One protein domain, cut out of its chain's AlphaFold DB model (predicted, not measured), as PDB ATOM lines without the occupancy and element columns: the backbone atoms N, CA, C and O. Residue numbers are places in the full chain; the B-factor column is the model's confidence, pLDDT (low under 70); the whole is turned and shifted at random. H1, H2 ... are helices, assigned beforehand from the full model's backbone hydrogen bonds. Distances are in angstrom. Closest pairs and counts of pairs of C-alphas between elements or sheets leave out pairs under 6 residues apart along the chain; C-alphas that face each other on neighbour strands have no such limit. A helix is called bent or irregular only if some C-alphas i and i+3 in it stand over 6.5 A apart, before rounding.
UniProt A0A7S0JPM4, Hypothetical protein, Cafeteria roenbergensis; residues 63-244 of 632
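This is residues 63 to 244 of the 632 residues of the protein "Hypothetical protein" of Cafeteria roenbergensis (UniProt A0A7S0JPM4). Ten helices zigzag into a compact pile, with H5 and H8 in the middle, H1 and H2 at one end and the hairpin of H9 and H10 at the other. H3, H4, H5, H7, H8, H9 and H10 make a bundle, H6 packs on H5, and H1 lies across H7; over the ten helices the packing is part aligned and part crossed. The printed part has 182 residues with ten named helices, H1 to H10 in order, and no named strand, so look for the class all helix. It is compact, with a radius of gyration of the C-alphas of 15.7 A, and rounded, spanning 48 by 38 by 33 A.

Start at H1, residues 63 to 80; with residues 71 to 79 alone it touches H7, residues 173 to 186, about perpendicular at 79 degrees, and their closest C-alphas, Ala 75 and Gly 178, are 4.1 A apart. H2, residues 82 to 88, forms a hairpin with H3, residues 93 to 105, where the closest C-alphas, Tyr 86 and Ala 95, are 4.8 A apart. Go on to H4, residues 110 to 127, in a hairpin with H3, opposite ways at a shallow tilt of 30 degrees, closest at C-alphas 100 and 113, 4.8 A. H5, residues 132 to 145, and H6, residues 150 to 167, form another hairpin, closest at C-alphas 132 and 160, 4.5 A. H6 and H7 are apart. H8, residues 191 to 205, is a hub with H3, each touching five helices; it touches H5 at a steep tilt of 43 degrees, the closest C-alphas being Leu 140 and Leu 199, 6.3 A. H9, residues 208 to 221, runs opposite ways to H8 at a shallow tilt of 14 degrees, with C-alphas 191 and 218 closest, 4.4 A. H10, residues 228 to 239, touches H9, closest at C-alphas 208 and 235, 6.4 A. Every O i to N i+4 pair is within hydrogen-bond range in H1, H2, H3, H5, H6 and H8, against 12 of 14 in H4, 8 of 10 in H7 and H9, and 7 of 8 in H10.

Find C-alpha 63 at (66.892, -47.949, 77.303), where H1 begins its 25.7 A. H4 and H6 each measure 25.4 A, and H8 20.2 A. H9 is only just irregular, with C-alphas 210 and 213 6.7 A apart. H10 ends at C-alpha 239, (67.322, -43.366, 111.561).

The two C-alphas farthest apart, Asp 88 and Asp 243, are 50.4 A apart. The printed part has no cut, no link is long, and no printed residue is under 70 in pLDDT.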
ATOM      1  N   ALA A  63      68.299 -48.315  77.180       91.06
ATOM      2  CA  ALA A  63      66.892 -47.949  77.303       91.06
ATOM      3  C   ALA A  63      66.556 -47.384  78.694       91.06
ATOM      4  O   ALA A  63      65.788 -46.425  78.780       91.06
ATOM      5  N   VAL A  64      67.129 -47.948  79.764       89.62
ATOM      6  CA  VAL A  64      67.004 -47.429  81.136       89.62
ATOM      7  C   VAL A  64      67.647 -46.045  81.237       89.62
ATOM      8  O   VAL A  64      66.941 -45.083  81.541       89.62
ATOM      9  N   ARG A  65      68.910 -45.908  80.810       89.06
ATOM     10  CA  ARG A  65      69.634 -44.626  80.784       89.06
ATOM     11  C   ARG A  65      68.859 -43.528  80.052       89.06
ATOM     12  O   ARG A  65      68.763 -42.401  80.522       89.06
ATOM     13  N   LEU A  66      68.270 -43.841  78.895       90.62
ATOM     14  CA  LEU A  66      67.478 -42.875  78.129       90.62
ATOM     15  C   LEU A  66      66.171 -42.483  78.830       90.62
ATOM     16  O   LEU A  66      65.708 -41.353  78.663       90.62
ATOM     17  N   ARG A  67      65.535 -43.392  79.579       88.88
ATOM     18  CA  ARG A  67      64.334 -43.067  80.365       88.88
ATOM     19  C   ARG A  67      64.676 -42.121  81.507       88.88
ATOM     20  O   ARG A  67      63.971 -41.129  81.679       88.88
ATOM     21  N   GLU A  68      65.759 -42.402  82.217       87.44
ATOM     22  CA  GLU A  68      66.263 -41.565  83.307       87.44
ATOM     23  C   GLU A  68      66.685 -40.193  82.801       87.44
ATOM     24  O   GLU A  68      66.248 -39.182  83.340       87.44
ATOM     25  N   GLU A  69      67.418 -40.136  81.689       90.38
ATOM     26  CA  GLU A  69      67.827 -38.879  81.066       90.38
ATOM     27  C   GLU A  69      66.618 -38.034  80.632       90.38
ATOM     28  O   GLU A  69      66.596 -36.821  80.829       90.38
ATOM     29  N   ARG A  70      65.560 -38.656  80.092       93.44
ATOM     30  CA  ARG A  70      64.310 -37.946  79.768       93.44
ATOM     31  C   ARG A  70      63.576 -37.459  81.015       93.44
ATOM     32  O   ARG A  70      63.001 -36.375  80.980       93.44
ATOM     33  N   ALA A  71      63.540 -38.256  82.082       90.56
ATOM     34  CA  ALA A  71      62.936 -37.852  83.351       90.56
ATOM     35  C   ALA A  71      63.703 -36.672  83.964       90.56
ATOM     36  O   ALA A  71      63.094 -35.673  84.332       90.56
ATOM     37  N   ARG A  72      65.037 -36.742  83.961       92.88
ATOM     38  CA  ARG A  72      65.929 -35.669  84.397       92.88
ATOM     39  C   ARG A  72      65.706 -34.392  83.595       92.88
ATOM     40  O   ARG A  72      65.465 -33.358  84.197       92.88
ATOM     41  N   ARG A  73      65.716 -34.452  82.258       94.25
ATOM     42  CA  ARG A  73      65.475 -33.267  81.411       94.25
ATOM     43  C   ARG A  73      64.133 -32.606  81.704       94.25
ATOM     44  O   ARG A  73      64.097 -31.400  81.892       94.25
ATOM     45  N   ARG A  74      63.056 -33.393  81.820       95.38
ATOM     46  CA  ARG A  74      61.729 -32.873  82.194       95.38
ATOM     47  C   ARG A  74      61.720 -32.208  83.569       95.38
ATOM     48  O   ARG A  74      61.042 -31.208  83.764       95.38
ATOM     49  N   ALA A  75      62.442 -32.775  84.529       94.94
ATOM     50  CA  ALA A  75      62.550 -32.217  85.867       94.94
ATOM     51  C   ALA A  75      63.369 -30.912  85.887       94.94
ATOM     52  O   ALA A  75      62.969 -29.951  86.538       94.94
ATOM     53  N   VAL A  76      64.471 -30.854  85.132       95.12
ATOM     54  CA  VAL A  76      65.307 -29.652  84.977       95.12
ATOM     55  C   VAL A  76      64.537 -28.535  84.274       95.12
ATOM     56  O   VAL A  76      64.565 -27.405  84.741       95.12
ATOM     57  N   GLU A  77      63.769 -28.845  83.230       95.69
ATOM     58  CA  GLU A  77      62.916 -27.868  82.540       95.69
ATOM     59  C   GLU A  77      61.902 -27.216  83.499       95.69
ATOM     60  O   GLU A  77      61.738 -25.996  83.505       95.69
ATOM     61  N   LYS A  78      61.280 -28.007  84.389       94.56
ATOM     62  CA  LYS A  78      60.394 -27.480  85.446       94.56
ATOM     63  C   LYS A  78      61.127 -26.568  86.427       94.56
ATOM     64  O   LYS A  78      60.531 -25.607  86.904       94.56
ATOM     65  N   MET A  79      62.372 -26.894  86.767       95.81
ATOM     66  CA  MET A  79      63.194 -26.085  87.662       95.81
ATOM     67  C   MET A  79      63.591 -24.760  86.997       95.81
ATOM     68  O   MET A  79      63.457 -23.714  87.623       95.81
ATOM     69  N   GLU A  80      64.052 -24.781  85.747       94.94
ATOM     70  CA  GLU A  80      64.474 -23.572  85.024       94.94
ATOM     71  C   GLU A  80      63.300 -22.625  84.753       94.94
ATOM     72  O   GLU A  80      63.437 -21.415  84.909       94.94
ATOM     73  N   GLY A  81      62.122 -23.169  84.436       95.25
ATOM     74  CA  GLY A  81      60.898 -22.390  84.249       95.25
ATOM     75  C   GLY A  81      60.174 -21.993  85.543       95.25
ATOM     76  O   GLY A  81      59.137 -21.335  85.464       95.25
ATOM     77  N   ALA A  82      60.663 -22.390  86.725       95.75
ATOM     78  CA  ALA A  82      59.925 -22.236  87.982       95.75
ATOM     79  C   ALA A  82      59.646 -20.771  88.350       95.75
ATOM     80  O   ALA A  82      58.536 -20.445  88.768       95.75
ATOM     81  N   GLU A  83      60.639 -19.893  88.186       94.44
ATOM     82  CA  GLU A  83      60.507 -18.467  88.496       94.44
ATOM     83  C   GLU A  83      59.549 -17.766  87.531       94.44
ATOM     84  O   GLU A  83      58.592 -17.136  87.978       94.44
ATOM     85  N   ALA A  84      59.731 -17.957  86.221       95.81
ATOM     86  CA  ALA A  84      58.841 -17.393  85.206       95.81
ATOM     87  C   ALA A  84      57.383 -17.847  85.409       95.81
ATOM     88  O   ALA A  84      56.481 -17.019  85.491       95.81
ATOM     89  N   ALA A  85      57.155 -19.149  85.619       95.69
ATOM     90  CA  ALA A  85      55.816 -19.688  85.851       95.69
ATOM     91  C   ALA A  85      55.149 -19.124  87.120       95.69
ATOM     92  O   ALA A  85      53.922 -18.970  87.167       95.69
ATOM     93  N   TYR A  86      55.937 -18.831  88.161       96.12
ATOM     94  CA  TYR A  86      55.436 -18.196  89.376       96.12
ATOM     95  C   TYR A  86      55.092 -16.725  89.155       96.12
ATOM     96  O   TYR A  86      54.037 -16.299  89.620       96.12
ATOM     97  N   LEU A  87      55.923 -15.973  88.431       95.25
ATOM     98  CA  LEU A  87      55.650 -14.573  88.100       95.25
ATOM     99  C   LEU A  87      54.403 -14.429  87.217       95.25
ATOM    100  O   LEU A  87      53.580 -13.552  87.473       95.25
ATOM    101  N   ASP A  88      54.212 -15.341  86.264       96.81
ATOM    102  CA  ASP A  88      53.018 -15.383  85.416       96.81
ATOM    103  C   ASP A  88      51.760 -15.750  86.216       96.81
ATOM    104  O   ASP A  88      50.668 -15.232  85.972       96.81
ATOM    105  N   SER A  89      51.889 -16.663  87.188       95.06
ATOM    106  CA  SER A  89      50.749 -17.183  87.951       95.06
ATOM    107  C   SER A  89      51.016 -17.359  89.460       95.06
ATOM    108  O   SER A  89      50.971 -18.478  89.983       95.06
ATOM    109  N   PRO A  90      51.148 -16.269  90.248       93.19
ATOM    110  CA  PRO A  90      51.548 -16.355  91.666       93.19
ATOM    111  C   PRO A  90      50.532 -17.071  92.579       93.19
ATOM    112  O   PRO A  90      50.836 -17.535  93.689       93.19
ATOM    113  N   LYS A  91      49.275 -17.144  92.126       89.81
ATOM    114  CA  LYS A  91      48.175 -17.835  92.816       89.81
ATOM    115  C   LYS A  91      48.169 -19.346  92.562       89.81
ATOM    116  O   LYS A  91      47.499 -20.067  93.298       89.81
ATOM    117  N   SER A  92      48.900 -19.828  91.554       93.75
ATOM    118  CA  SER A  92      49.005 -21.253  91.250       93.75
ATOM    119  C   SER A  92      49.822 -21.969  92.324       93.75
ATOM    120  O   SER A  92      50.972 -21.621  92.590       93.75
ATOM    121  N   VAL A  93      49.232 -22.998  92.934       92.50
ATOM    122  CA  VAL A  93      49.884 -23.825  93.965       92.50
ATOM    123  C   VAL A  93      51.100 -24.545  93.390       92.50
ATOM    124  O   VAL A  93      52.139 -24.608  94.038       92.50
ATOM    125  N   VAL A  94      50.995 -25.047  92.155       93.06
ATOM    126  CA  VAL A  94      52.084 -25.772  91.484       93.06
ATOM    127  C   VAL A  94      53.245 -24.833  91.169       93.06
ATOM    128  O   VAL A  94      54.385 -25.153  91.493       93.06
ATOM    129  N   ALA A  95      52.961 -23.658  90.595       94.62
ATOM    130  CA  ALA A  95      53.999 -22.677  90.281       94.62
ATOM    131  C   ALA A  95      54.694 -22.182  91.558       94.62
ATOM    132  O   ALA A  95      55.918 -22.148  91.627       94.62
ATOM    133  N   ARG A  96      53.915 -21.906  92.612       95.50
ATOM    134  CA  ARG A  96      54.438 -21.533  93.930       95.50
ATOM    135  C   ARG A  96      55.304 -22.627  94.553       95.50
ATOM    136  O   ARG A  96      56.349 -22.304  95.102       95.50
ATOM    137  N   MET A  97      54.897 -23.896  94.472       95.38
ATOM    138  CA  MET A  97      55.679 -25.025  94.995       95.38
ATOM    139  C   MET A  97      57.006 -25.185  94.250       95.38
ATOM    140  O   MET A  97      58.055 -25.286  94.882       95.38
ATOM    141  N   ASN A  98      56.977 -25.166  92.915       95.81
ATOM    142  CA  ASN A  98      58.191 -25.269  92.106       95.81
ATOM    143  C   ASN A  98      59.131 -24.084  92.361       95.81
ATOM    144  O   ASN A  98      60.336 -24.274  92.485       95.81
ATOM    145  N   TYR A  99      58.592 -22.872  92.505       96.38
ATOM    146  CA  TYR A  99      59.391 -21.697  92.843       96.38
ATOM    147  C   TYR A  99      59.950 -21.743  94.270       96.38
ATOM    148  O   TYR A  99      61.093 -21.352  94.488       96.38
ATOM    149  N   ALA A 100      59.201 -22.279  95.239       96.88
ATOM    150  CA  ALA A 100      59.696 -22.495  96.598       96.88
ATOM    151  C   ALA A 100      60.877 -23.483  96.622       96.88
ATOM    152  O   ALA A 100      61.895 -23.199  97.254       96.88
ATOM    153  N   LEU A 101      60.777 -24.591  95.873       96.25
ATOM    154  CA  LEU A 101      61.883 -25.536  95.678       96.25
ATOM    155  C   LEU A 101      63.077 -24.865  95.004       96.25
ATOM    156  O   LEU A 101      64.202 -25.021  95.466       96.25
ATOM    157  N   TRP A 102      62.838 -24.079  93.953       96.12
ATOM    158  CA  TRP A 102      63.893 -23.338  93.268       96.12
ATOM    159  C   TRP A 102      64.610 -22.368  94.213       96.12
ATOM    160  O   TRP A 102      65.838 -22.356  94.250       96.12
ATOM    161  N   CYS A 103      63.870 -21.609  95.028       95.44
ATOM    162  CA  CYS A 103      64.437 -20.704  96.028       95.44
ATOM    163  C   CYS A 103      65.258 -21.460  97.080       95.44
ATOM    164  O   CYS A 103      66.297 -20.965  97.506       95.44
ATOM    165  N   GLN A 104      64.809 -22.646  97.492       94.56
ATOM    166  CA  GLN A 104      65.511 -23.481  98.463       94.56
ATOM    167  C   GLN A 104      66.816 -24.063  97.902       94.56
ATOM    168  O   GLN A 104      67.820 -24.077  98.611       94.56
ATOM    169  N   THR A 105      66.811 -24.537  96.652       93.81
ATOM    170  CA  THR A 105      67.946 -25.268  96.073       93.81
ATOM    171  C   THR A 105      68.846 -24.391  95.210       93.81
ATOM    172  O   THR A 105      69.987 -24.165  95.577       93.81
ATOM    173  N   VAL A 106      68.380 -23.872  94.072       89.19
ATOM    174  CA  VAL A 106      69.236 -23.185  93.083       89.19
ATOM    175  C   VAL A 106      69.367 -21.691  93.365       89.19
ATOM    176  O   VAL A 106      70.471 -21.147  93.299       89.19
ATOM    177  N   GLY A 107      68.257 -21.040  93.713       83.69
ATOM    178  CA  GLY A 107      68.201 -19.618  94.052       83.69
ATOM    179  C   GLY A 107      68.815 -19.280  95.415       83.69
ATOM    180  O   GLY A 107      69.105 -18.116  95.667       83.69
ATOM    181  N   ARG A 108      69.029 -20.284  96.285       83.88
ATOM    182  CA  ARG A 108      69.642 -20.184  97.632       83.88
ATOM    183  C   ARG A 108      69.093 -19.025  98.483       83.88
ATOM    184  O   ARG A 108      69.816 -18.382  99.234       83.88
ATOM    185  N   SER A 109      67.793 -18.774  98.383       88.88
ATOM    186  CA  SER A 109      67.088 -17.715  99.095       88.88
ATOM    187  C   SER A 109      66.060 -18.322 100.052       88.88
ATOM    188  O   SER A 109      64.852 -18.297  99.795       88.88
ATOM    189  N   LEU A 110      66.547 -18.857 101.176       87.75
ATOM    190  CA  LEU A 110      65.724 -19.534 102.189       87.75
ATOM    191  C   LEU A 110      64.670 -18.597 102.808       87.75
ATOM    192  O   LEU A 110      63.533 -19.016 103.029       87.75
ATOM    193  N   GLU A 111      65.006 -17.313 102.957       87.88
ATOM    194  CA  GLU A 111      64.089 -16.257 103.417       87.88
ATOM    195  C   GLU A 111      62.870 -16.083 102.503       87.88
ATOM    196  O   GLU A 111      61.762 -15.823 102.966       87.88
ATOM    197  N   ARG A 112      63.049 -16.278 101.189       91.19
ATOM    198  CA  ARG A 112      61.936 -16.256 100.226       91.19
ATOM    199  C   ARG A 112      61.189 -17.583 100.207       91.19
ATOM    200  O   ARG A 112      59.972 -17.589 100.056       91.19
ATOM    201  N   ALA A 113      61.889 -18.702 100.378       94.88
ATOM    202  CA  ALA A 113      61.278 -20.027 100.356       94.88
ATOM    203  C   ALA A 113      60.304 -20.232 101.530       94.88
ATOM    204  O   ALA A 113      59.185 -20.705 101.325       94.88
ATOM    205  N   ARG A 114      60.688 -19.844 102.755       93.44
ATOM    206  CA  ARG A 114      59.890 -20.063 103.974       93.44
ATOM    207  C   ARG A 114      58.442 -19.544 103.886       93.44
ATOM    208  O   ARG A 114      57.539 -20.354 104.098       93.44
ATOM    209  N   PRO A 115      58.159 -18.270 103.551       94.69
ATOM    210  CA  PRO A 115      56.780 -17.784 103.451       94.69
ATOM    211  C   PRO A 115      55.987 -18.470 102.329       94.69
ATOM    212  O   PRO A 115      54.783 -18.685 102.476       94.69
ATOM    213  N   LEU A 116      56.644 -18.876 101.233       96.25
ATOM    214  CA  LEU A 116      55.991 -19.638 100.164       96.25
ATOM    215  C   LEU A 116      55.533 -21.008 100.673       96.25
ATOM    216  O   LEU A 116      54.385 -21.387 100.436       96.25
ATOM    217  N   TYR A 117      56.389 -21.716 101.412       96.00
ATOM    218  CA  TYR A 117      56.041 -22.989 102.039       96.00
ATOM    219  C   TYR A 117      54.939 -22.854 103.086       96.00
ATOM    220  O   TYR A 117      53.987 -23.630 103.048       96.00
ATOM    221  N   LEU A 118      55.005 -21.852 103.967       94.56
ATOM    222  CA  LEU A 118      53.945 -21.601 104.950       94.56
ATOM    223  C   LEU A 118      52.595 -21.365 104.263       94.56
ATOM    224  O   LEU A 118      51.596 -21.974 104.639       94.56
ATOM    225  N   GLY A 119      52.568 -20.566 103.191       94.44
ATOM    226  CA  GLY A 119      51.358 -20.352 102.398       94.44
ATOM    227  C   GLY A 119      50.859 -21.608 101.669       94.44
ATOM    228  O   GLY A 119      49.657 -21.748 101.447       94.44
ATOM    229  N   LEU A 120      51.748 -22.529 101.284       94.88
ATOM    230  CA  LEU A 120      51.385 -23.822 100.685       94.88
ATOM    231  C   LEU A 120      50.820 -24.795 101.726       94.88
ATOM    232  O   LEU A 120      49.837 -25.479 101.441       94.88
ATOM    233  N   VAL A 121      51.404 -24.834 102.925       93.69
ATOM    234  CA  VAL A 121      50.926 -25.654 104.047       93.69
ATOM    235  C   VAL A 121      49.572 -25.151 104.549       93.69
ATOM    236  O   VAL A 121      48.669 -25.961 104.736       93.69
ATOM    237  N   ASP A 122      49.382 -23.837 104.682       92.94
ATOM    238  CA  ASP A 122      48.087 -23.228 105.019       92.94
ATOM    239  C   ASP A 122      47.033 -23.506 103.933       92.94
ATOM    240  O   ASP A 122      45.908 -23.910 104.230       92.94
ATOM    241  N   HIS A 123      47.405 -23.391 102.652       89.94
ATOM    242  CA  HIS A 123      46.515 -23.773 101.555       89.94
ATOM    243  C   HIS A 123      46.099 -25.249 101.636       89.94
ATOM    244  O   HIS A 123      44.915 -25.560 101.491       89.94
ATOM    245  N   MET A 124      47.059 -26.146 101.880       92.25
ATOM    246  CA  MET A 124      46.822 -27.580 102.053       92.25
ATOM    247  C   MET A 124      45.891 -27.841 103.244       92.25
ATOM    248  O   MET A 124      44.888 -28.529 103.075       92.25
ATOM    249  N   ALA A 125      46.140 -27.208 104.395       88.56
ATOM    250  CA  ALA A 125      45.317 -27.343 105.598       88.56
ATOM    251  C   ALA A 125      43.851 -26.924 105.382       88.56
ATOM    252  O   ALA A 125      42.949 -27.552 105.929       88.56
ATOM    253  N   ARG A 126      43.590 -25.901 104.553       88.50
ATOM    254  CA  ARG A 126      42.222 -25.436 104.248       88.50
ATOM    255  C   ARG A 126      41.484 -26.282 103.210       88.50
ATOM    256  O   ARG A 126      40.258 -26.316 103.219       88.50
ATOM    257  N   ARG A 127      42.200 -26.871 102.246       81.75
ATOM    258  CA  ARG A 127      41.611 -27.470 101.030       81.75
ATOM    259  C   ARG A 127      41.500 -28.990 101.065       81.75
ATOM    260  O   ARG A 127      40.733 -29.527 100.268       81.75
ATOM    261  N   GLY A 128      42.235 -29.680 101.935       73.06
ATOM    262  CA  GLY A 128      42.064 -31.119 102.134       73.06
ATOM    263  C   GLY A 128      43.377 -31.900 102.243       73.06
ATOM    264  O   GLY A 128      44.247 -31.505 103.012       73.06
ATOM    265  N   PRO A 129      43.497 -33.059 101.564       82.88
ATOM    266  CA  PRO A 129      44.441 -34.106 101.935       82.88
ATOM    267  C   PRO A 129      45.901 -33.712 101.727       82.88
ATOM    268  O   PRO A 129      46.250 -32.913 100.856       82.88
ATOM    269  N   ASP A 130      46.753 -34.376 102.498       89.69
ATOM    270  CA  ASP A 130      48.195 -34.194 102.481       89.69
ATOM    271  C   ASP A 130      48.795 -34.332 101.082       89.69
ATOM    272  O   ASP A 130      48.557 -35.296 100.344       89.69
ATOM    273  N   HIS A 131      49.626 -33.354 100.725       91.38
ATOM    274  CA  HIS A 131      50.404 -33.393  99.503       91.38
ATOM    275  C   HIS A 131      51.870 -33.727  99.820       91.38
ATOM    276  O   HIS A 131      52.558 -32.889 100.409       91.38
ATOM    277  N   PRO A 132      52.397 -34.882  99.361       93.62
ATOM    278  CA  PRO A 132      53.749 -35.332  99.706       93.62
ATOM    279  C   PRO A 132      54.823 -34.318  99.339       93.62
ATOM    280  O   PRO A 132      55.688 -34.015 100.145       93.62
ATOM    281  N   LEU A 133      54.725 -33.736  98.139       93.56
ATOM    282  CA  LEU A 133      55.697 -32.756  97.654       93.56
ATOM    283  C   LEU A 133      55.800 -31.516  98.558       93.56
ATOM    284  O   LEU A 133      56.907 -31.059  98.818       93.56
ATOM    285  N   ILE A 134      54.666 -31.000  99.053       95.00
ATOM    286  CA  ILE A 134      54.635 -29.817  99.929       95.00
ATOM    287  C   ILE A 134      55.251 -30.174 101.282       95.00
ATOM    288  O   ILE A 134      56.102 -29.441 101.780       95.00
ATOM    289  N   LEU A 135      54.849 -31.318 101.845       95.31
ATOM    290  CA  LEU A 135      55.336 -31.783 103.140       95.31
ATOM    291  C   LEU A 135      56.834 -32.102 103.112       95.31
ATOM    292  O   LEU A 135      57.554 -31.623 103.980       95.31
ATOM    293  N   TYR A 136      57.320 -32.838 102.107       96.44
ATOM    294  CA  TYR A 136      58.748 -33.113 101.954       96.44
ATOM    295  C   TYR A 136      59.546 -31.834 101.714       96.44
ATOM    296  O   TYR A 136      60.532 -31.612 102.406       96.44
ATOM    297  N   GLY A 137      59.123 -30.959 100.795       95.81
ATOM    298  CA  GLY A 137      59.840 -29.706 100.541       95.81
ATOM    299  C   GLY A 137      59.968 -28.842 101.802       95.81
ATOM    300  O   GLY A 137      61.058 -28.372 102.122       95.81
ATOM    301  N   PHE A 138      58.882 -28.717 102.575       96.12
ATOM    302  CA  PHE A 138      58.901 -27.966 103.829       96.12
ATOM    303  C   PHE A 138      59.735 -28.656 104.916       96.12
ATOM    304  O   PHE A 138      60.541 -27.999 105.567       96.12
ATOM    305  N   CYS A 139      59.612 -29.977 105.065       95.94
ATOM    306  CA  CYS A 139      60.437 -30.782 105.971       95.94
ATOM    307  C   CYS A 139      61.933 -30.576 105.701       95.94
ATOM    308  O   CYS A 139      62.699 -30.292 106.617       95.94
ATOM    309  N   LEU A 140      62.347 -30.663 104.434       96.06
ATOM    310  CA  LEU A 140      63.737 -30.482 104.026       96.06
ATOM    311  C   LEU A 140      64.221 -29.047 104.270       96.06
ATOM    312  O   LEU A 140      65.378 -28.852 104.628       96.06
ATOM    313  N   LEU A 141      63.356 -28.039 104.106       95.19
ATOM    314  CA  LEU A 141      63.693 -26.653 104.443       95.19
ATOM    315  C   LEU A 141      63.938 -26.489 105.950       95.19
ATOM    316  O   LEU A 141      64.918 -25.858 106.352       95.19
ATOM    317  N   LEU A 142      63.044 -27.034 106.780       94.56
ATOM    318  CA  LEU A 142      63.162 -26.957 108.235       94.56
ATOM    319  C   LEU A 142      64.419 -27.678 108.724       94.56
ATOM    320  O   LEU A 142      65.154 -27.103 109.522       94.56
ATOM    321  N   ALA A 143      64.714 -28.857 108.173       93.69
ATOM    322  CA  ALA A 143      65.938 -29.593 108.469       93.69
ATOM    323  C   ALA A 143      67.199 -28.843 108.014       93.69
ATOM    324  O   ALA A 143      68.173 -28.766 108.751       93.69
ATOM    325  N   ALA A 144      67.184 -28.220 106.830       92.00
ATOM    326  CA  ALA A 144      68.338 -27.471 106.330       92.00
ATOM    327  C   ALA A 144      68.642 -26.199 107.141       92.00
ATOM    328  O   ALA A 144      69.800 -25.775 107.184       92.00
ATOM    329  N   THR A 145      67.617 -25.586 107.745       91.19
ATOM    330  CA  THR A 145      67.724 -24.333 108.517       91.19
ATOM    331  C   THR A 145      67.775 -24.532 110.031       91.19
ATOM    332  O   THR A 145      68.033 -23.563 110.740       91.19
ATOM    333  N   MET A 146      67.509 -25.745 110.528       86.75
ATOM    334  CA  MET A 146      67.169 -26.001 111.936       86.75
ATOM    335  C   MET A 146      66.101 -25.045 112.459       86.75
ATOM    336  O   MET A 146      66.234 -24.407 113.502       86.75
ATOM    337  N   GLY A 147      65.042 -24.909 111.665       82.50
ATOM    338  CA  GLY A 147      63.959 -23.979 111.946       82.50
ATOM    339  C   GLY A 147      62.990 -24.437 113.035       82.50
ATOM    340  O   GLY A 147      62.226 -23.607 113.508       82.50
ATOM    341  N   GLU A 148      62.988 -25.726 113.368       90.69
ATOM    342  CA  GLU A 148      62.093 -26.385 114.325       90.69
ATOM    343  C   GLU A 148      62.827 -27.561 114.988       90.69
ATOM    344  O   GLU A 148      63.915 -27.944 114.544       90.69
ATOM    345  N   SER A 149      62.231 -28.159 116.026       91.62
ATOM    346  CA  SER A 149      62.780 -29.371 116.642       91.62
ATOM    347  C   SER A 149      62.771 -30.556 115.672       91.62
ATOM    348  O   SER A 149      61.917 -30.673 114.785       91.62
ATOM    349  N   MET A 150      63.715 -31.476 115.866       90.88
ATOM    350  CA  MET A 150      63.843 -32.641 114.995       90.88
ATOM    351  C   MET A 150      62.630 -33.579 115.072       90.88
ATOM    352  O   MET A 150      62.262 -34.194 114.076       90.88
ATOM    353  N   GLU A 151      61.937 -33.608 116.211       91.88
ATOM    354  CA  GLU A 151      60.670 -34.327 116.387       91.88
ATOM    355  C   GLU A 151      59.579 -33.820 115.432       91.88
ATOM    356  O   GLU A 151      58.876 -34.611 114.801       91.88
ATOM    357  N   VAL A 152      59.455 -32.495 115.275       92.81
ATOM    358  CA  VAL A 152      58.484 -31.880 114.355       92.81
ATOM    359  C   VAL A 152      58.862 -32.176 112.906       92.81
ATOM    360  O   VAL A 152      57.993 -32.488 112.086       92.81
ATOM    361  N   ILE A 153      60.156 -32.108 112.589       94.62
ATOM    362  CA  ILE A 153      60.685 -32.434 111.260       94.62
ATOM    363  C   ILE A 153      60.385 -33.900 110.919       94.62
ATOM    364  O   ILE A 153      59.846 -34.185 109.848       94.62
ATOM    365  N   GLU A 154      60.647 -34.827 111.837       92.62
ATOM    366  CA  GLU A 154      60.373 -36.250 111.640       92.62
ATOM    367  C   GLU A 154      58.869 -36.527 111.518       92.62
ATOM    368  O   GLU A 154      58.445 -37.258 110.621       92.62
ATOM    369  N   ALA A 155      58.028 -35.884 112.332       93.44
ATOM    370  CA  ALA A 155      56.575 -35.997 112.208       93.44
ATOM    371  C   ALA A 155      56.075 -35.524 110.827       93.44
ATOM    372  O   ALA A 155      55.214 -36.169 110.214       93.44
ATOM    373  N   LEU A 156      56.640 -34.433 110.293       94.38
ATOM    374  CA  LEU A 156      56.356 -33.960 108.935       94.38
ATOM    375  C   LEU A 156      56.833 -34.954 107.869       94.38
ATOM    376  O   LEU A 156      56.081 -35.228 106.929       94.38
ATOM    377  N   ALA A 157      58.027 -35.532 108.021       94.62
ATOM    378  CA  ALA A 157      58.556 -36.547 107.113       94.62
ATOM    379  C   ALA A 157      57.677 -37.809 107.088       94.62
ATOM    380  O   ALA A 157      57.348 -38.329 106.019       94.62
ATOM    381  N   GLN A 158      57.223 -38.280 108.252       93.56
ATOM    382  CA  GLN A 158      56.321 -39.429 108.363       93.56
ATOM    383  C   GLN A 158      54.964 -39.150 107.717       93.56
ATOM    384  O   GLN A 158      54.436 -39.991 106.982       93.56
ATOM    385  N   ARG A 159      54.409 -37.953 107.939       94.44
ATOM    386  CA  ARG A 159      53.171 -37.504 107.293       94.44
ATOM    387  C   ARG A 159      53.328 -37.451 105.769       94.44
ATOM    388  O   ARG A 159      52.479 -37.981 105.050       94.44
ATOM    389  N   ALA A 160      54.442 -36.903 105.276       95.38
ATOM    390  CA  ALA A 160      54.770 -36.864 103.851       95.38
ATOM    391  C   ALA A 160      54.842 -38.272 103.246       95.38
ATOM    392  O   ALA A 160      54.231 -38.535 102.211       95.38
ATOM    393  N   ARG A 161      55.523 -39.197 103.931       94.25
ATOM    394  CA  ARG A 161      55.702 -40.587 103.499       94.25
ATOM    395  C   ARG A 161      54.387 -41.347 103.413       94.25
ATOM    396  O   ARG A 161      54.145 -42.030 102.420       94.25
ATOM    397  N   ARG A 162      53.504 -41.198 104.407       92.94
ATOM    398  CA  ARG A 162      52.156 -41.794 104.378       92.94
ATOM    399  C   ARG A 162      51.360 -41.301 103.170       92.94
ATOM    400  O   ARG A 162      50.766 -42.107 102.454       92.94
ATOM    401  N   ALA A 163      51.398 -39.995 102.913       92.25
ATOM    402  CA  ALA A 163      50.739 -39.405 101.755       92.25
ATOM    403  C   ALA A 163      51.364 -39.873 100.425       92.25
ATOM    404  O   ALA A 163      50.648 -40.045  99.438       92.25
ATOM    405  N   ASP A 164      52.682 -40.086 100.379       93.69
ATOM    406  CA  ASP A 164      53.382 -40.505  99.162       93.69
ATOM    407  C   ASP A 164      53.060 -41.951  98.802       93.69
ATOM    408  O   ASP A 164      52.696 -42.246  97.665       93.69
ATOM    409  N   ILE A 165      53.076 -42.846  99.793       91.62
ATOM    410  CA  ILE A 165      52.672 -44.247  99.626       91.62
ATOM    411  C   ILE A 165      51.240 -44.324  99.079       91.62
ATOM    412  O   ILE A 165      50.978 -45.095  98.154       91.62
ATOM    413  N   ALA A 166      50.331 -43.479  99.578       89.19
ATOM    414  CA  ALA A 166      48.962 -43.403  99.071       89.19
ATOM    415  C   ALA A 166      48.880 -42.962  97.591       89.19
ATOM    416  O   ALA A 166      47.935 -43.336  96.896       89.19
ATOM    417  N   LYS A 167      49.871 -42.208  97.092       86.19
ATOM    418  CA  LYS A 167      49.969 -41.733  95.699       86.19
ATOM    419  C   LYS A 167      50.888 -42.568  94.797       86.19
ATOM    420  O   LYS A 167      50.960 -42.286  93.604       86.19
ATOM    421  N   GLY A 168      51.540 -43.606  95.323       86.75
ATOM    422  CA  GLY A 168      52.405 -44.509  94.555       86.75
ATOM    423  C   GLY A 168      53.907 -44.411  94.844       86.75
ATOM    424  O   GLY A 168      54.655 -45.158  94.226       86.75
ATOM    425  N   GLY A 169      54.342 -43.561  95.783       85.38
ATOM    426  CA  GLY A 169      55.706 -43.555  96.335       85.38
ATOM    427  C   GLY A 169      56.783 -42.875  95.485       85.38
ATOM    428  O   GLY A 169      57.962 -43.040  95.769       85.38
ATOM    429  N   GLU A 170      56.399 -42.143  94.437       87.06
ATOM    430  CA  GLU A 170      57.332 -41.462  93.526       87.06
ATOM    431  C   GLU A 170      57.040 -39.955  93.409       87.06
ATOM    432  O   GLU A 170      57.541 -39.282  92.504       87.06
ATOM    433  N   SER A 171      56.234 -39.382  94.316       87.62
ATOM    434  CA  SER A 171      55.767 -37.992  94.185       87.62
ATOM    435  C   SER A 171      56.899 -36.962  94.275       87.62
ATOM    436  O   SER A 171      56.737 -35.836  93.804       87.62
ATOM    437  N   PHE A 172      58.027 -37.329  94.889       94.00
ATOM    438  CA  PHE A 172      59.186 -36.455  95.071       94.00
ATOM    439  C   PHE A 172      60.273 -36.629  93.992       94.00
ATOM    440  O   PHE A 172      61.179 -35.804  93.899       94.00
ATOM    441  N   ALA A 173      60.172 -37.643  93.125       91.94
ATOM    442  CA  ALA A 173      61.255 -38.020  92.212       91.94
ATOM    443  C   ALA A 173      61.631 -36.915  91.203       91.94
ATOM    444  O   ALA A 173      62.800 -36.745  90.858       91.94
ATOM    445  N   ASP A 174      60.655 -36.134  90.730       91.69
ATOM    446  CA  ASP A 174      60.923 -34.982  89.860       91.69
ATOM    447  C   ASP A 174      61.600 -33.834  90.625       91.69
ATOM    448  O   ASP A 174      62.471 -33.162  90.078       91.69
ATOM    449  N   ALA A 175      61.234 -33.614  91.891       95.00
ATOM    450  CA  ALA A 175      61.848 -32.577  92.714       95.00
ATOM    451  C   ALA A 175      63.312 -32.916  93.021       95.00
ATOM    452  O   ALA A 175      64.198 -32.083  92.849       95.00
ATOM    453  N   GLU A 176      63.580 -34.166  93.389       95.31
ATOM    454  CA  GLU A 176      64.931 -34.675  93.597       95.31
ATOM    455  C   GLU A 176      65.802 -34.513  92.344       95.31
ATOM    456  O   GLU A 176      66.839 -33.850  92.402       95.31
ATOM    457  N   ARG A 177      65.369 -35.052  91.194       94.19
ATOM    458  CA  ARG A 177      66.153 -35.018  89.944       94.19
ATOM    459  C   ARG A 177      66.361 -33.603  89.414       94.19
ATOM    460  O   ARG A 177      67.431 -33.304  88.888       94.19
ATOM    461  N   GLY A 178      65.311 -32.787  89.480       93.69
ATOM    462  CA  GLY A 178      65.263 -31.471  88.859       93.69
ATOM    463  C   GLY A 178      65.885 -30.379  89.707       93.69
ATOM    464  O   GLY A 178      66.513 -29.504  89.139       93.69
ATOM    465  N   PHE A 179      65.737 -30.430  91.033       96.00
ATOM    466  CA  PHE A 179      66.112 -29.329  91.922       96.00
ATOM    467  C   PHE A 179      67.323 -29.669  92.790       96.00
ATOM    468  O   PHE A 179      68.280 -28.903  92.800       96.00
ATOM    469  N   PHE A 180      67.305 -30.795  93.510       96.25
ATOM    470  CA  PHE A 180      68.373 -31.145  94.459       96.25
ATOM    471  C   PHE A 180      69.602 -31.720  93.753       96.25
ATOM    472  O   PHE A 180      70.705 -31.191  93.890       96.25
ATOM    473  N   ALA A 181      69.408 -32.749  92.924       94.56
ATOM    474  CA  ALA A 181      70.490 -33.373  92.172       94.56
ATOM    475  C   ALA A 181      71.111 -32.403  91.152       94.56
ATOM    476  O   ALA A 181      72.316 -32.436  90.913       94.56
ATOM    477  N   GLU A 182      70.305 -31.525  90.552       94.31
ATOM    478  CA  GLU A 182      70.805 -30.499  89.635       94.31
ATOM    479  C   GLU A 182      71.550 -29.375  90.370       94.31
ATOM    480  O   GLU A 182      72.581 -28.927  89.875       94.31
ATOM    481  N   ALA A 183      71.109 -28.960  91.565       94.31
ATOM    482  CA  ALA A 183      71.866 -28.009  92.384       94.31
ATOM    483  C   ALA A 183      73.257 -28.558  92.740       94.31
ATOM    484  O   ALA A 183      74.251 -27.853  92.561       94.31
ATOM    485  N   LEU A 184      73.337 -29.832  93.145       95.12
ATOM    486  CA  LEU A 184      74.609 -30.503  93.421       95.12
ATOM    487  C   LEU A 184      75.470 -30.654  92.160       95.12
ATOM    488  O   LEU A 184      76.670 -30.414  92.203       95.12
ATOM    489  N   ARG A 185      74.871 -30.979  91.009       93.50
ATOM    490  CA  ARG A 185      75.599 -31.062  89.731       93.50
ATOM    491  C   ARG A 185      76.183 -29.713  89.305       93.50
ATOM    492  O   ARG A 185      77.290 -29.672  88.778       93.50
ATOM    493  N   ARG A 186      75.442 -28.619  89.510       92.50
ATOM    494  CA  ARG A 186      75.902 -27.257  89.192       92.50
ATOM    495  C   ARG A 186      76.996 -26.786  90.149       92.50
ATOM    496  O   ARG A 186      77.850 -26.009  89.733       92.50
ATOM    497  N   ARG A 187      76.954 -27.216  91.414       91.88
ATOM    498  CA  ARG A 187      77.911 -26.835  92.462       91.88
ATOM    499  C   ARG A 187      78.264 -28.046  93.339       91.88
ATOM    500  O   ARG A 187      77.668 -28.212  94.405       91.88
ATOM    501  N   PRO A 188      79.221 -28.888  92.910       92.88
ATOM    502  CA  PRO A 188      79.564 -30.118  93.630       92.88
ATOM    503  C   PRO A 188      80.211 -29.858  94.998       92.88
ATOM    504  O   PRO A 188      80.023 -30.649  95.917       92.88
ATOM    505  N   ASP A 189      80.915 -28.734  95.148       92.62
ATOM    506  CA  ASP A 189      81.584 -28.335  96.392       92.62
ATOM    507  C   ASP A 189      80.785 -27.290  97.206       92.62
ATOM    508  O   ASP A 189      81.344 -26.614  98.066       92.62
ATOM    509  N   ASP A 190      79.479 -27.112  96.952       92.94
ATOM    510  CA  ASP A 190      78.618 -26.273  97.806       92.94
ATOM    511  C   ASP A 190      78.099 -27.108  98.995       92.94
ATOM    512  O   ASP A 190      77.351 -28.074  98.779       92.94
ATOM    513  N   PRO A 191      78.434 -26.747 100.254       93.81
ATOM    514  CA  PRO A 191      78.059 -27.523 101.435       93.81
ATOM    515  C   PRO A 191      76.548 -27.707 101.576       93.81
ATOM    516  O   PRO A 191      76.113 -28.708 102.144       93.81
ATOM    517  N   GLU A 192      75.718 -26.800 101.054       92.69
ATOM    518  CA  GLU A 192      74.273 -27.002 101.179       92.69
ATOM    519  C   GLU A 192      73.605 -27.683 100.008       92.69
ATOM    520  O   GLU A 192      72.510 -28.214 100.177       92.69
ATOM    521  N   ALA A 193      74.238 -27.694  98.839       94.12
ATOM    522  CA  ALA A 193      73.794 -28.600  97.793       94.12
ATOM    523  C   ALA A 193      74.012 -30.050  98.262       94.12
ATOM    524  O   ALA A 193      73.117 -30.888  98.128       94.12
ATOM    525  N   LEU A 194      75.154 -30.303  98.915       95.75
ATOM    526  CA  LEU A 194      75.467 -31.569  99.579       95.75
ATOM    527  C   LEU A 194      74.487 -31.876 100.716       95.75
ATOM    528  O   LEU A 194      73.885 -32.948 100.711       95.75
ATOM    529  N   LEU A 195      74.261 -30.932 101.641       95.06
ATOM    530  CA  LEU A 195      73.283 -31.105 102.723       95.06
ATOM    531  C   LEU A 195      71.871 -31.347 102.183       95.06
ATOM    532  O   LEU A 195      71.180 -32.239 102.658       95.06
ATOM    533  N   GLY A 196      71.432 -30.576 101.189       94.88
ATOM    534  CA  GLY A 196      70.112 -30.726 100.585       94.88
ATOM    535  C   GLY A 196      69.908 -32.126 100.011       94.88
ATOM    536  O   GLY A 196      68.870 -32.734 100.253       94.88
ATOM    537  N   MET A 197      70.909 -32.666  99.309       96.81
ATOM    538  CA  MET A 197      70.852 -34.035  98.795       96.81
ATOM    539  C   MET A 197      70.922 -35.083  99.919       96.81
ATOM    540  O   MET A 197      70.153 -36.043  99.900       96.81
ATOM    541  N   ALA A 198      71.774 -34.886 100.930       96.88
ATOM    542  CA  ALA A 198      71.858 -35.768 102.094       96.88
ATOM    543  C   ALA A 198      70.509 -35.861 102.828       96.88
ATOM    544  O   ALA A 198      70.015 -36.951 103.101       96.88
ATOM    545  N   LEU A 199      69.850 -34.718 103.042       96.25
ATOM    546  CA  LEU A 199      68.521 -34.633 103.643       96.25
ATOM    547  C   LEU A 199      67.453 -35.370 102.825       96.25
ATOM    548  O   LEU A 199      66.584 -36.015 103.410       96.25
ATOM    549  N   VAL A 200      67.508 -35.302 101.489       96.75
ATOM    550  CA  VAL A 200      66.602 -36.076 100.623       96.75
ATOM    551  C   VAL A 200      66.797 -37.574 100.855       96.75
ATOM    552  O   VAL A 200      65.821 -38.285 101.105       96.75
ATOM    553  N   LEU A 201      68.043 -38.054 100.851       96.06
ATOM    554  CA  LEU A 201      68.352 -39.461 101.113       96.06
ATOM    555  C   LEU A 201      67.869 -39.897 102.507       96.06
ATOM    556  O   LEU A 201      67.231 -40.942 102.640       96.06
ATOM    557  N   THR A 202      68.071 -39.066 103.531       95.00
ATOM    558  CA  THR A 202      67.655 -39.347 104.909       95.00
ATOM    559  C   THR A 202      66.132 -39.354 105.082       95.00
ATOM    560  O   THR A 202      65.573 -40.358 105.525       95.00
ATOM    561  N   PHE A 203      65.437 -38.267 104.734       94.44
ATOM    562  CA  PHE A 203      64.021 -38.082 105.082       94.44
ATOM    563  C   PHE A 203      63.049 -38.646 104.043       94.44
ATOM    564  O   PHE A 203      61.997 -39.176 104.417       94.44
ATOM    565  N   VAL A 204      63.384 -38.579 102.751       94.12
ATOM    566  CA  VAL A 204      62.524 -39.085 101.665       94.12
ATOM    567  C   VAL A 204      62.768 -40.577 101.468       94.12
ATOM    568  O   VAL A 204      61.841 -41.382 101.581       94.12
ATOM    569  N   HIS A 205      64.025 -40.976 101.280       91.75
ATOM    570  CA  HIS A 205      64.359 -42.366 100.951       91.75
ATOM    571  C   HIS A 205      64.609 -43.243 102.176       91.75
ATOM    572  O   HIS A 205      64.338 -44.439 102.127       91.75
ATOM    573  N   GLY A 206      65.023 -42.664 103.306       90.56
ATOM    574  CA  GLY A 206      65.423 -43.438 104.485       90.56
ATOM    575  C   GLY A 206      66.779 -44.129 104.322       90.56
ATOM    576  O   GLY A 206      67.068 -45.068 105.052       90.56
ATOM    577  N   GLN A 207      67.595 -43.691 103.363       93.56
ATOM    578  CA  GLN A 207      68.907 -44.259 103.059       93.56
ATOM    579  C   GLN A 207      69.989 -43.472 103.801       93.56
ATOM    580  O   GLN A 207      70.551 -42.513 103.273       93.56
ATOM    581  N   VAL A 208      70.265 -43.863 105.046       93.69
ATOM    582  CA  VAL A 208      71.274 -43.189 105.881       93.69
ATOM    583  C   VAL A 208      72.691 -43.482 105.383       93.69
ATOM    584  O   VAL A 208      73.490 -42.557 105.283       93.69
ATOM    585  N   ASP A 209      72.967 -44.717 104.958       93.75
ATOM    586  CA  ASP A 209      74.300 -45.119 104.478       93.75
ATOM    587  C   ASP A 209      74.734 -44.338 103.227       93.75
ATOM    588  O   ASP A 209      75.893 -43.954 103.087       93.75
ATOM    589  N   ALA A 210      73.792 -44.045 102.324       93.00
ATOM    590  CA  ALA A 210      74.058 -43.224 101.143       93.00
ATOM    591  C   ALA A 210      74.191 -41.726 101.482       93.00
ATOM    592  O   ALA A 210      74.854 -40.983 100.757       93.00
ATOM    593  N   ALA A 211      73.568 -41.272 102.575       96.06
ATOM    594  CA  ALA A 211      73.600 -39.878 103.016       96.06
ATOM    595  C   ALA A 211      74.876 -39.528 103.798       96.06
ATOM    596  O   ALA A 211      75.379 -38.412 103.675       96.06
ATOM    597  N   GLU A 212      75.414 -40.472 104.575       95.00
ATOM    598  CA  GLU A 212      76.610 -40.300 105.408       95.00
ATOM    599  C   GLU A 212      77.800 -39.647 104.675       95.00
ATOM    600  O   GLU A 212      78.286 -38.617 105.153       95.00
ATOM    601  N   PRO A 213      78.252 -40.124 103.496       95.50
ATOM    602  CA  PRO A 213      79.373 -39.492 102.797       95.50
ATOM    603  C   PRO A 213      79.081 -38.046 102.365       95.50
ATOM    604  O   PRO A 213      79.997 -37.222 102.332       95.50
ATOM    605  N   LEU A 214      77.821 -37.707 102.066       96.25
ATOM    606  CA  LEU A 214      77.426 -36.341 101.711       96.25
ATOM    607  C   LEU A 214      77.444 -35.416 102.933       96.25
ATOM    608  O   LEU A 214      77.914 -34.284 102.822       96.25
ATOM    609  N   PHE A 215      76.998 -35.897 104.098       96.25
ATOM    610  CA  PHE A 215      77.114 -35.157 105.358       96.25
ATOM    611  C   PHE A 215      78.573 -34.919 105.740       96.25
ATOM    612  O   PHE A 215      78.950 -33.782 106.026       96.25
ATOM    613  N   LEU A 216      79.410 -35.958 105.675       95.88
ATOM    614  CA  LEU A 216      80.841 -35.850 105.956       95.88
ATOM    615  C   LEU A 216      81.521 -34.848 105.020       95.88
ATOM    616  O   LEU A 216      82.321 -34.033 105.474       95.88
ATOM    617  N   ARG A 217      81.175 -34.855 103.726       95.19
ATOM    618  CA  ARG A 217      81.702 -33.879 102.764       95.19
ATOM    619  C   ARG A 217      81.193 -32.462 103.029       95.19
ATOM    620  O   ARG A 217      81.966 -31.517 102.909       95.19
ATOM    621  N   ALA A 218      79.930 -32.294 103.417       95.69
ATOM    622  CA  ALA A 218      79.397 -30.989 103.804       95.69
ATOM    623  C   ALA A 218      80.095 -30.439 105.063       95.69
ATOM    624  O   ALA A 218      80.392 -29.247 105.116       95.69
ATOM    625  N   MET A 219      80.402 -31.298 106.043       94.94
ATOM    626  CA  MET A 219      81.152 -30.930 107.251       94.94
ATOM    627  C   MET A 219      82.608 -30.570 106.952       94.94
ATOM    628  O   MET A 219      83.122 -29.621 107.531       94.94
ATOM    629  N   ASP A 220      83.248 -31.287 106.025       94.69
ATOM    630  CA  ASP A 220      84.609 -31.010 105.539       94.69
ATOM    631  C   ASP A 220      84.707 -29.598 104.935       94.69
ATOM    632  O   ASP A 220      85.662 -28.863 105.177       94.69
ATOM    633  N   LEU A 221      83.677 -29.184 104.189       94.94
ATOM    634  CA  LEU A 221      83.620 -27.878 103.529       94.94
ATOM    635  C   LEU A 221      83.143 -26.745 104.451       94.94
ATOM    636  O   LEU A 221      83.577 -25.604 104.298       94.94
ATOM    637  N   ALA A 222      82.232 -27.029 105.385       93.31
ATOM    638  CA  ALA A 222      81.637 -26.033 106.275       93.31
ATOM    639  C   ALA A 222      81.404 -26.591 107.695       93.31
ATOM    640  O   ALA A 222      80.256 -26.803 108.098       93.31
ATOM    641  N   PRO A 223      82.469 -26.781 108.498       88.19
ATOM    642  CA  PRO A 223      82.372 -27.398 109.824       88.19
ATOM    643  C   PRO A 223      81.614 -26.531 110.836       88.19
ATOM    644  O   PRO A 223      81.010 -27.042 111.772       88.19
ATOM    645  N   THR A 224      81.619 -25.211 110.645       88.56
ATOM    646  CA  THR A 224      80.919 -24.242 111.502       88.56
ATOM    647  C   THR A 224      79.464 -24.017 111.095       88.56
ATOM    648  O   THR A 224      78.775 -23.186 111.693       88.56
ATOM    649  N   ARG A 225      78.963 -24.738 110.079       90.50
ATOM    650  CA  ARG A 225      77.566 -24.640 109.662       90.50
ATOM    651  C   ARG A 225      76.650 -25.033 110.821       90.50
ATOM    652  O   ARG A 225      76.627 -26.186 111.250       90.50
ATOM    653  N   ARG A 226      75.822 -24.084 111.262       85.94
ATOM    654  CA  ARG A 226      74.819 -24.311 112.307       85.94
ATOM    655  C   ARG A 226      73.895 -25.473 111.939       85.94
ATOM    656  O   ARG A 226      73.394 -25.533 110.817       85.94
ATOM    657  N   GLY A 227      73.661 -26.373 112.893       86.06
ATOM    658  CA  GLY A 227      72.673 -27.440 112.754       86.06
ATOM    659  C   GLY A 227      73.092 -28.640 111.909       86.06
ATOM    660  O   GLY A 227      72.442 -29.675 111.972       86.06
ATOM    661  N   LEU A 228      74.190 -28.548 111.151       92.94
ATOM    662  CA  LEU A 228      74.657 -29.643 110.298       92.94
ATOM    663  C   LEU A 228      74.941 -30.911 111.108       92.94
ATOM    664  O   LEU A 228      74.506 -31.997 110.734       92.94
ATOM    665  N   VAL A 229      75.637 -30.754 112.234       93.06
ATOM    666  CA  VAL A 229      75.986 -31.877 113.108       93.06
ATOM    667  C   VAL A 229      74.762 -32.441 113.818       93.06
ATOM    668  O   VAL A 229      74.658 -33.653 113.953       93.06
ATOM    669  N   GLU A 230      73.818 -31.595 114.227       92.25
ATOM    670  CA  GLU A 230      72.574 -32.032 114.873       92.25
ATOM    671  C   GLU A 230      71.736 -32.891 113.917       92.25
ATOM    672  O   GLU A 230      71.327 -33.995 114.268       92.25
ATOM    673  N   VAL A 231      71.555 -32.433 112.671       93.44
ATOM    674  CA  VAL A 231      70.875 -33.200 111.615       93.44
ATOM    675  C   VAL A 231      71.598 -34.507 111.329       93.44
ATOM    676  O   VAL A 231      70.957 -35.548 111.198       93.44
ATOM    677  N   PHE A 232      72.923 -34.461 111.212       94.94
ATOM    678  CA  PHE A 232      73.703 -35.648 110.898       94.94
ATOM    679  C   PHE A 232      73.662 -36.673 112.038       94.94
ATOM    680  O   PHE A 232      73.465 -37.859 111.793       94.94
ATOM    681  N   THR A 233      73.750 -36.210 113.284       95.12
ATOM    682  CA  THR A 233      73.634 -37.047 114.485       95.12
ATOM    683  C   THR A 233      72.262 -37.704 114.556       95.12
ATOM    684  O   THR A 233      72.184 -38.917 114.714       95.12
ATOM    685  N   PHE A 234      71.186 -36.944 114.322       94.06
ATOM    686  CA  PHE A 234      69.839 -37.506 114.224       94.06
ATOM    687  C   PHE A 234      69.732 -38.562 113.114       94.06
ATOM    688  O   PHE A 234      69.173 -39.637 113.319       94.06
ATOM    689  N   ALA A 235      70.292 -38.287 111.931       93.50
ATOM    690  CA  ALA A 235      70.276 -39.239 110.825       93.50
ATOM    691  C   ALA A 235      70.989 -40.554 111.188       93.50
ATOM    692  O   ALA A 235      70.476 -41.624 110.867       93.50
ATOM    693  N   LEU A 236      72.136 -40.484 111.866       95.00
ATOM    694  CA  LEU A 236      72.917 -41.651 112.275       95.00
ATOM    695  C   LEU A 236      72.254 -42.433 113.413       95.00
ATOM    696  O   LEU A 236      72.072 -43.641 113.284       95.00
ATOM    697  N   GLN A 237      71.874 -41.763 114.498       94.19
ATOM    698  CA  GLN A 237      71.375 -42.413 115.711       94.19
ATOM    699  C   GLN A 237      69.922 -42.868 115.548       94.19
ATOM    700  O   GLN A 237      69.636 -44.061 115.609       94.19
ATOM    701  N   GLU A 238      69.013 -41.940 115.244       90.88
ATOM    702  CA  GLU A 238      67.570 -42.216 115.232       90.88
ATOM    703  C   GLU A 238      67.133 -42.999 113.990       90.88
ATOM    704  O   GLU A 238      66.290 -43.892 114.069       90.88
ATOM    705  N   ARG A 239      67.700 -42.686 112.817       86.94
ATOM    706  CA  ARG A 239      67.322 -43.366 111.561       86.94
ATOM    707  C   ARG A 239      68.269 -44.497 111.179       86.94
ATOM    708  O   ARG A 239      67.824 -45.469 110.573       86.94
ATOM    709  N   GLY A 240      69.557 -44.350 111.477       88.44
ATOM    710  CA  GLY A 240      70.590 -45.329 111.147       88.44
ATOM    711  C   GLY A 240      70.837 -46.369 112.239       88.44
ATOM    712  O   GLY A 240      71.525 -47.351 111.967       88.44
ATOM    713  N   GLY A 241      70.309 -46.170 113.454       91.38
ATOM    714  CA  GLY A 241      70.561 -47.051 114.599       91.38
ATOM    715  C   GLY A 241      72.043 -47.143 114.969       91.38
ATOM    716  O   GLY A 241      72.489 -48.175 115.469       91.38
ATOM    717  N   ARG A 242      72.829 -46.112 114.640       91.81
ATOM    718  CA  ARG A 242      74.266 -46.059 114.914       91.81
ATOM    719  C   ARG A 242      74.506 -45.601 116.350       91.81
ATOM    720  O   ARG A 242      73.783 -44.769 116.885       91.81
ATOM    721  N   ASP A 243      75.560 -46.131 116.947       92.69
ATOM    722  CA  ASP A 243      76.015 -45.855 118.311       92.69
ATOM    723  C   ASP A 243      76.875 -44.585 118.430       92.69
ATOM    724  O   ASP A 243      77.155 -44.127 119.535       92.69
ATOM    725  N   TYR A 244      77.271 -43.997 117.300       92.38
ATOM    726  CA  TYR A 244      78.128 -42.817 117.233       92.38
ATOM    727  C   TYR A 244      77.375 -41.579 116.736       92.38
ATOM    728  O   TYR A 244      76.393 -41.671 115.994       92.38
TER     729      TYR A 244